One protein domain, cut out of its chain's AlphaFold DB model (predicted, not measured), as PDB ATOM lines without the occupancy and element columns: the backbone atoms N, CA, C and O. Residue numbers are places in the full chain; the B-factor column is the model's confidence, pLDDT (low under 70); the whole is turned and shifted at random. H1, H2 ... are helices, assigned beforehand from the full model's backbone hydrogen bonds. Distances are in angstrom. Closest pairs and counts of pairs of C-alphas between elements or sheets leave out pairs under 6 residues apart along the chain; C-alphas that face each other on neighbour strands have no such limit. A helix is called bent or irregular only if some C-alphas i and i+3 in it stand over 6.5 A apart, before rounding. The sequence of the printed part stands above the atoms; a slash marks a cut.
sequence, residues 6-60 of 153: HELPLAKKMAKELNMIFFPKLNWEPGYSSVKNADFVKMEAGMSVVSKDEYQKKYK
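This is residues 6 to 60 of the 153 residues of an uncharacterized protein of Candidatus Aminicenantes bacterium (UniProt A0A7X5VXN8). Three short helices are strung out along the domain, with H1 towards one end, H3 at the other and H2 between them, and they form no closed bundle. After H1 a long stretch without a named element, residues 18 to 37, folds back and runs along the domain towards the H3 end, then turns round and leads into H2. The printed part has 55 residues with three named helices, in the order H1, H2, H3, and no named strand; the class is all helix. The whole is only just loose, close to compact, with a radius of gyration of the C-alphas of 12.3 A, and the C-alphas span 35 by 24 by 18 A.

H1, residues 6 to 17, touches H2, residues 38 to 45, with its residues 8 to 9 alone. The closest C-alphas of the two are those of Leu 8 and Glu 44, 6.3 A apart. H1 is irregular, with C-alphas 6 and 9 at 7.2 A from each other, and its line is a rough one. The lines of H1 and H2 stand at a shallow tilt of 8 degrees, and the two run the same way; their centres are 13.5 A apart. H3, residues 52 to 59, touches no helix: it is apart from H1 and apart from H2. In H2 and H3 every O i to N i+4 pair is within hydrogen-bond range; in H1, 7 of 8 are.

H1 runs from His 6 to Glu 17, 18.7 A from first to last C-alpha, beginning at C-alpha 6 at (70.988, 311.698, 36.625). H2 runs from Ala 38, with its C-alpha at (67.197, 318.563, 44.906), to Ala 45, 10.3 A from first to last C-alpha. H3 runs from Lys 52 to Tyr 59, 10.4 A from first to last C-alpha, and ends at C-alpha 59 at (76.548, 325.555, 58.521).

The two C-alphas farthest apart are those of Glu 17 and Lys 60, at 36.2 A; the first and last printed C-alphas, those of His 6 and Lys 60, are 29.1 A apart. The link from H1 to H2 is long, with 20 residues, whose C-alphas lie 5 to 20 A from the mean of all C-alphas. The link from H2 to H3 is short, with 6 residues. The printed part has no cut. Its mean pLDDT is 91.9, and no printed residue is under 70.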
ATOM      1  N   HIS A   6      71.438 313.029  37.037       92.31
ATOM      2  CA  HIS A   6      70.988 311.698  36.625       92.31
ATOM      3  C   HIS A   6      72.121 310.666  36.460       92.31
ATOM      4  O   HIS A   6      71.855 309.466  36.496       92.31
ATOM      5  N   GLU A   7      73.376 311.102  36.320       94.12
ATOM      6  CA  GLU A   7      74.546 310.227  36.199       94.12
ATOM      7  C   GLU A   7      75.143 309.836  37.563       94.12
ATOM      8  O   GLU A   7      75.981 308.935  37.617       94.12
ATOM      9  N   LEU A   8      74.712 310.459  38.672       94.31
ATOM     10  CA  LEU A   8      75.245 310.195  40.018       94.31
ATOM     11  C   LEU A   8      75.249 308.699  40.394       94.31
ATOM     12  O   LEU A   8      76.297 308.234  40.859       94.31
ATOM     13  N   PRO A   9      74.172 307.912  40.170       95.69
ATOM     14  CA  PRO A   9      74.179 306.489  40.515       95.69
ATOM     15  C   PRO A   9      75.209 305.694  39.703       95.69
ATOM     16  O   PRO A   9      75.920 304.845  40.247       95.69
ATOM     17  N   LEU A  10      75.321 305.991  38.403       96.31
ATOM     18  CA  LEU A  10      76.257 305.315  37.506       96.31
ATOM     19  C   LEU A  10      77.706 305.665  37.861       96.31
ATOM     20  O   LEU A  10      78.524 304.762  38.028       96.31
ATOM     21  N   ALA A  11      78.010 306.949  38.062       95.56
ATOM     22  CA  ALA A  11      79.339 307.410  38.452       95.56
ATOM     23  C   ALA A  11      79.792 306.788  39.784       95.56
ATOM     24  O   ALA A  11      80.928 306.330  39.909       95.56
ATOM     25  N   LYS A  12      78.884 306.696  40.765       95.25
ATOM     26  CA  LYS A  12      79.141 306.048  42.059       95.25
ATOM     27  C   LYS A  12      79.424 304.551  41.910       95.25
ATOM     28  O   LYS A  12      80.332 304.037  42.564       95.25
ATOM     29  N   LYS A  13      78.678 303.855  41.043       97.06
ATOM     30  CA  LYS A  13      78.912 302.439  40.725       97.06
ATOM     31  C   LYS A  13      80.286 302.236  40.078       97.06
ATOM     32  O   LYS A  13      81.053 301.413  40.566       97.06
ATOM     33  N   MET A  14      80.619 303.026  39.057       97.69
ATOM     34  CA  MET A  14      81.907 302.950  38.355       97.69
ATOM     35  C   MET A  14      83.087 303.229  39.289       97.69
ATOM     36  O   MET A  14      84.076 302.502  39.273       97.69
ATOM     37  N   ALA A  15      82.978 304.247  40.148       97.00
ATOM     38  CA  ALA A  15      84.019 304.543  41.125       97.00
ATOM     39  C   ALA A  15      84.266 303.353  42.065       97.00
ATOM     40  O   ALA A  15      85.415 303.003  42.313       97.00
ATOM     41  N   LYS A  16      83.204 302.676  42.522       96.69
ATOM     42  CA  LYS A  16      83.330 301.462  43.341       96.69
ATOM     43  C   LYS A  16      84.020 300.322  42.584       96.69
ATOM     44  O   LYS A  16      84.895 299.679  43.153       96.69
ATOM     45  N   GLU A  17      83.641 300.076  41.330       98.38
ATOM     46  CA  GLU A  17      84.249 299.038  40.478       98.38
ATOM     47  C   GLU A  17      85.747 299.279  40.245       98.38
ATOM     48  O   GLU A  17      86.528 298.332  40.201       98.38
ATOM     49  N   LEU A  18      86.157 300.547  40.167       97.94
ATOM     50  CA  LEU A  18      87.547 300.967  39.993       97.94
ATOM     51  C   LEU A  18      88.312 301.156  41.316       97.94
ATOM     52  O   LEU A  18      89.454 301.608  41.296       97.94
ATOM     53  N   ASN A  19      87.703 300.837  42.465       97.50
ATOM     54  CA  ASN A  19      88.265 301.081  43.799       97.50
ATOM     55  C   ASN A  19      88.684 302.553  44.030       97.50
ATOM     56  O   ASN A  19      89.718 302.852  44.629       97.50
ATOM     57  N   MET A  20      87.874 303.486  43.530       96.88
ATOM     58  CA  MET A  20      88.057 304.929  43.657       96.88
ATOM     59  C   MET A  20      87.085 305.526  44.677       96.88
ATOM     60  O   MET A  20      85.925 305.127  44.789       96.88
ATOM     61  N   ILE A  21      87.545 306.557  45.384       94.06
ATOM     62  CA  ILE A  21      86.686 307.385  46.231       94.06
ATOM     63  C   ILE A  21      85.880 308.340  45.341       94.06
ATOM     64  O   ILE A  21      86.443 309.041  44.500       94.06
ATOM     65  N   PHE A  22      84.566 308.414  45.565       93.44
ATOM     66  CA  PHE A  22      83.668 309.327  44.859       93.44
ATOM     67  C   PHE A  22      83.035 310.330  45.822       93.44
ATOM     68  O   PHE A  22      82.305 309.948  46.733       93.44
ATOM     69  N   PHE A  23      83.296 311.617  45.590       90.56
ATOM     70  CA  PHE A  23      82.678 312.729  46.312       90.56
ATOM     71  C   PHE A  23      82.174 313.771  45.311       90.56
ATOM     72  O   PHE A  23      82.987 314.493  44.722       90.56
ATOM     73  N   PRO A  24      80.849 313.889  45.121       90.56
ATOM     74  CA  PRO A  24      80.284 315.013  44.393       90.56
ATOM     75  C   PRO A  24      80.653 316.332  45.083       90.56
ATOM     76  O   PRO A  24      80.913 316.378  46.287       90.56
ATOM     77  N   LYS A  25      80.663 317.429  44.328       90.19
ATOM     78  CA  LYS A  25      80.807 318.788  44.866       90.19
ATOM     79  C   LYS A  25      79.524 319.561  44.603       90.19
ATOM     80  O   LYS A  25      78.856 319.316  43.603       90.19
ATOM     81  N   LEU A  26      79.204 320.513  45.481       90.06
ATOM     82  CA  LEU A  26      78.101 321.437  45.233       90.06
ATOM     83  C   LEU A  26      78.300 322.167  43.908       90.06
ATOM     84  O   LEU A  26      79.429 322.500  43.530       90.06
ATOM     85  N   ASN A  27      77.180 322.445  43.252       87.06
ATOM     86  CA  ASN A  27      77.144 323.140  41.982       87.06
ATOM     87  C   ASN A  27      77.931 324.457  42.037       87.06
ATOM     88  O   ASN A  27      77.748 325.289  42.935       87.06
ATOM     89  N   TRP A  28      78.834 324.627  41.074       81.50
ATOM     90  CA  TRP A  28      79.653 325.822  40.976       81.50
ATOM     91  C   TRP A  28      78.834 327.030  40.518       81.50
ATOM     92  O   TRP A  28      78.980 328.090  41.134       81.50
ATOM     93  N   GLU A  29      78.015 326.862  39.473       84.88
ATOM     94  CA  GLU A  29      77.320 327.926  38.735       84.88
ATOM     95  C   GLU A  29      75.835 327.562  38.525       84.88
ATOM     96  O   GLU A  29      75.461 326.968  37.503       84.88
ATOM     97  N   PRO A  30      74.967 327.898  39.500       84.00
ATOM     98  CA  PRO A  30      73.548 327.557  39.458       84.00
ATOM     99  C   PRO A  30      72.803 328.114  38.241       84.00
ATOM    100  O   PRO A  30      71.845 327.486  37.785       84.00
ATOM    101  N   GLY A  31      73.233 329.261  37.699       86.19
ATOM    102  CA  GLY A  31      72.607 329.871  36.524       86.19
ATOM    103  C   GLY A  31      72.869 329.094  35.232       86.19
ATOM    104  O   GLY A  31      71.995 329.010  34.372       86.19
ATOM    105  N   TYR A  32      74.047 328.477  35.113       86.38
ATOM    106  CA  TYR A  32      74.445 327.704  33.935       86.38
ATOM    107  C   TYR A  32      73.871 326.283  33.956       86.38
ATOM    108  O   TYR A  32      73.333 325.798  32.959       86.38
ATOM    109  N   SER A  33      73.961 325.615  35.108       86.38
ATOM    110  CA  SER A  33      73.555 324.221  35.262       86.38
ATOM    111  C   SER A  33      72.783 324.022  36.557       86.38
ATOM    112  O   SER A  33      73.296 323.495  37.531       86.38
ATOM    113  N   SER A  34      71.541 324.495  36.612       89.00
ATOM    114  CA  SER A  34      70.725 324.378  37.825       89.00
ATOM    115  C   SER A  34      70.386 322.926  38.161       89.00
ATOM    116  O   SER A  34      69.990 322.154  37.285       89.00
ATOM    117  N   VAL A  35      70.456 322.612  39.458       90.19
ATOM    118  CA  VAL A  35      69.895 321.384  40.038       90.19
ATOM    119  C   VAL A  35      68.403 321.340  39.717       90.19
ATOM    120  O   VAL A  35      67.703 322.337  39.926       90.19
ATOM    121  N   LYS A  36      67.920 320.213  39.190       91.38
ATOM    122  CA  LYS A  36      66.505 320.034  38.828       91.38
ATOM    123  C   LYS A  36      65.752 319.261  39.895       91.38
ATOM    124  O   LYS A  36      64.647 319.660  40.249       91.38
ATOM    125  N   ASN A  37      66.367 318.220  40.450       92.69
ATOM    126  CA  ASN A  37      65.791 317.433  41.530       92.69
ATOM    127  C   ASN A  37      66.692 317.452  42.775       92.69
ATOM    128  O   ASN A  37      67.624 316.659  42.918       92.69
ATOM    129  N   ALA A  38      66.402 318.375  43.695       91.75
ATOM    130  CA  ALA A  38      67.197 318.563  44.906       91.75
ATOM    131  C   ALA A  38      67.183 317.337  45.830       91.75
ATOM    132  O   ALA A  38      68.214 317.008  46.412       91.75
ATOM    133  N   ASP A  39      66.045 316.653  45.961       94.31
ATOM    134  CA  ASP A  39      65.923 315.495  46.852       94.31
ATOM    135  C   ASP A  39      66.677 314.286  46.299       94.31
ATOM    136  O   ASP A  39      67.394 313.614  47.042       94.31
ATOM    137  N   PHE A  40      66.623 314.080  44.981       93.94
ATOM    138  CA  PHE A  40      67.434 313.074  44.304       93.94
ATOM    139  C   PHE A  40      68.935 313.335  44.486       93.94
ATOM    140  O   PHE A  40      69.670 312.434  44.882       93.94
ATOM    141  N   VAL A  41      69.397 314.575  44.273       92.56
ATOM    142  CA  VAL A  41      70.813 314.928  44.471       92.56
ATOM    143  C   VAL A  41      71.235 314.719  45.923       92.56
ATOM    144  O   VAL A  41      72.289 314.135  46.157       92.56
ATOM    145  N   LYS A  42      70.429 315.142  46.906       93.31
ATOM    146  CA  LYS A  42      70.729 314.913  48.332       93.31
ATOM    147  C   LYS A  42      70.904 313.426  48.638       93.31
ATOM    148  O   LYS A  42      71.887 313.048  49.274       93.31
ATOM    149  N   MET A  43      69.980 312.599  48.155       94.00
ATOM    150  CA  MET A  43      70.000 311.151  48.353       94.00
ATOM    151  C   MET A  43      71.223 310.501  47.691       94.00
ATOM    152  O   MET A  43      72.016 309.849  48.369       94.00
ATOM    153  N   GLU A  44      71.420 310.711  46.388       93.69
ATOM    154  CA  GLU A  44      72.467 310.025  45.623       93.69
ATOM    155  C   GLU A  44      73.878 310.530  45.944       93.69
ATOM    156  O   GLU A  44      74.816 309.732  46.071       93.69
ATOM    157  N   ALA A  45      74.031 311.843  46.147       90.19
ATOM    158  CA  ALA A  45      75.308 312.453  46.509       90.19
ATOM    159  C   ALA A  45      75.662 312.293  47.997       90.19
ATOM    160  O   ALA A  45      76.772 312.651  48.390       90.19
ATOM    161  N   GLY A  46      74.742 311.792  48.832       90.19
ATOM    162  CA  GLY A  46      74.938 311.714  50.281       90.19
ATOM    163  C   GLY A  46      75.101 313.093  50.928       90.19
ATOM    164  O   GLY A  46      75.866 313.259  51.877       90.19
ATOM    165  N   MET A  47      74.418 314.104  50.389       90.25
ATOM    166  CA  MET A  47      74.520 315.493  50.826       90.25
ATOM    167  C   MET A  47      73.229 315.953  51.483       90.25
ATOM    168  O   MET A  47      72.137 315.528  51.132       90.25
ATOM    169  N   SER A  48      73.335 316.897  52.415       92.00
ATOM    170  CA  SER A  48      72.153 317.489  53.054       92.00
ATOM    171  C   SER A  48      71.749 318.852  52.485       92.00
ATOM    172  O   SER A  48      70.762 319.432  52.933       92.00
ATOM    173  N   VAL A  49      72.520 319.363  51.522       93.19
ATOM    174  CA  VAL A  49      72.333 320.644  50.827       93.19
ATOM    175  C   VAL A  49      72.768 320.484  49.370       93.19
ATOM    176  O   VAL A  49      73.632 319.654  49.094       93.19
ATOM    177  N   VAL A  50      72.202 321.272  48.453       91.00
ATOM    178  CA  VAL A  50      72.513 321.190  47.006       91.00
ATOM    179  C   VAL A  50      73.094 322.478  46.420       91.00
ATOM    180  O   VAL A  50      73.503 322.509  45.260       91.00
ATOM    181  N   SER A  51      73.178 323.541  47.220       89.75
ATOM    182  CA  SER A  51      73.712 324.840  46.807       89.75
ATOM    183  C   SER A  51      74.647 325.449  47.856       89.75
ATOM    184  O   SER A  51      74.574 325.134  49.047       89.75
ATOM    185  N   LYS A  52      75.531 326.350  47.408       88.56
ATOM    186  CA  LYS A  52      76.430 327.119  48.290       88.56
ATOM    187  C   LYS A  52      75.641 327.967  49.297       88.56
ATOM    188  O   LYS A  52      76.032 328.043  50.459       88.56
ATOM    189  N   ASP A  53      74.502 328.519  48.881       88.69
ATOM    190  CA  ASP A  53      73.621 329.319  49.739       88.69
ATOM    191  C   ASP A  53      72.987 328.480  50.851       88.69
ATOM    192  O   ASP A  53      72.969 328.892  52.012       88.69
ATOM    193  N   GLU A  54      72.491 327.282  50.526       92.06
ATOM    194  CA  GLU A  54      71.992 326.336  51.530       92.06
ATOM    195  C   GLU A  54      73.100 325.918  52.499       92.06
ATOM    196  O   GLU A  54      72.880 325.900  53.712       92.06
ATOM    197  N   TYR A  55      74.302 325.638  51.983       92.31
ATOM    198  CA  TYR A  55      75.465 325.310  52.805       92.31
ATOM    199  C   TYR A  55      75.776 326.437  53.798       92.31
ATOM    200  O   TYR A  55      75.890 326.195  55.001       92.31
ATOM    201  N   GLN A  56      75.834 327.684  53.326       88.50
ATOM    202  CA  GLN A  56      76.101 328.838  54.178       88.50
ATOM    203  C   GLN A  56      74.986 329.075  55.200       88.50
ATOM    204  O   GLN A  56      75.270 329.331  56.373       88.50
ATOM    205  N   LYS A  57      73.714 328.947  54.804       92.69
ATOM    206  CA  LYS A  57      72.569 329.090  55.717       92.69
ATOM    207  C   LYS A  57      72.586 328.039  56.822       92.69
ATOM    208  O   LYS A  57      72.341 328.402  57.976       92.69
ATOM    209  N   LYS A  58      72.886 326.782  56.477       93.62
ATOM    210  CA  LYS A  58      72.883 325.639  57.397       93.62
ATOM    211  C   LYS A  58      74.096 325.622  58.322       93.62
ATOM    212  O   LYS A  58      73.933 325.527  59.532       93.62
ATOM    213  N   TYR A  59      75.301 325.733  57.768       89.12
ATOM    214  CA  TYR A  59      76.548 325.555  58.521       89.12
ATOM    215  C   TYR A  59      77.158 326.862  59.028       89.12
ATOM    216  O   TYR A  59      78.137 326.819  59.768       89.12
ATOM    217  N   LYS A  60      76.607 328.019  58.629       86.69
ATOM    218  CA  LYS A  60      77.137 329.358  58.951       86.69
ATOM    219  C   LYS A  60      78.607 329.527  58.547       86.69
ATOM    220  O   LYS A  60      79.358 330.264  59.182       86.69
TER     221      LYS A  60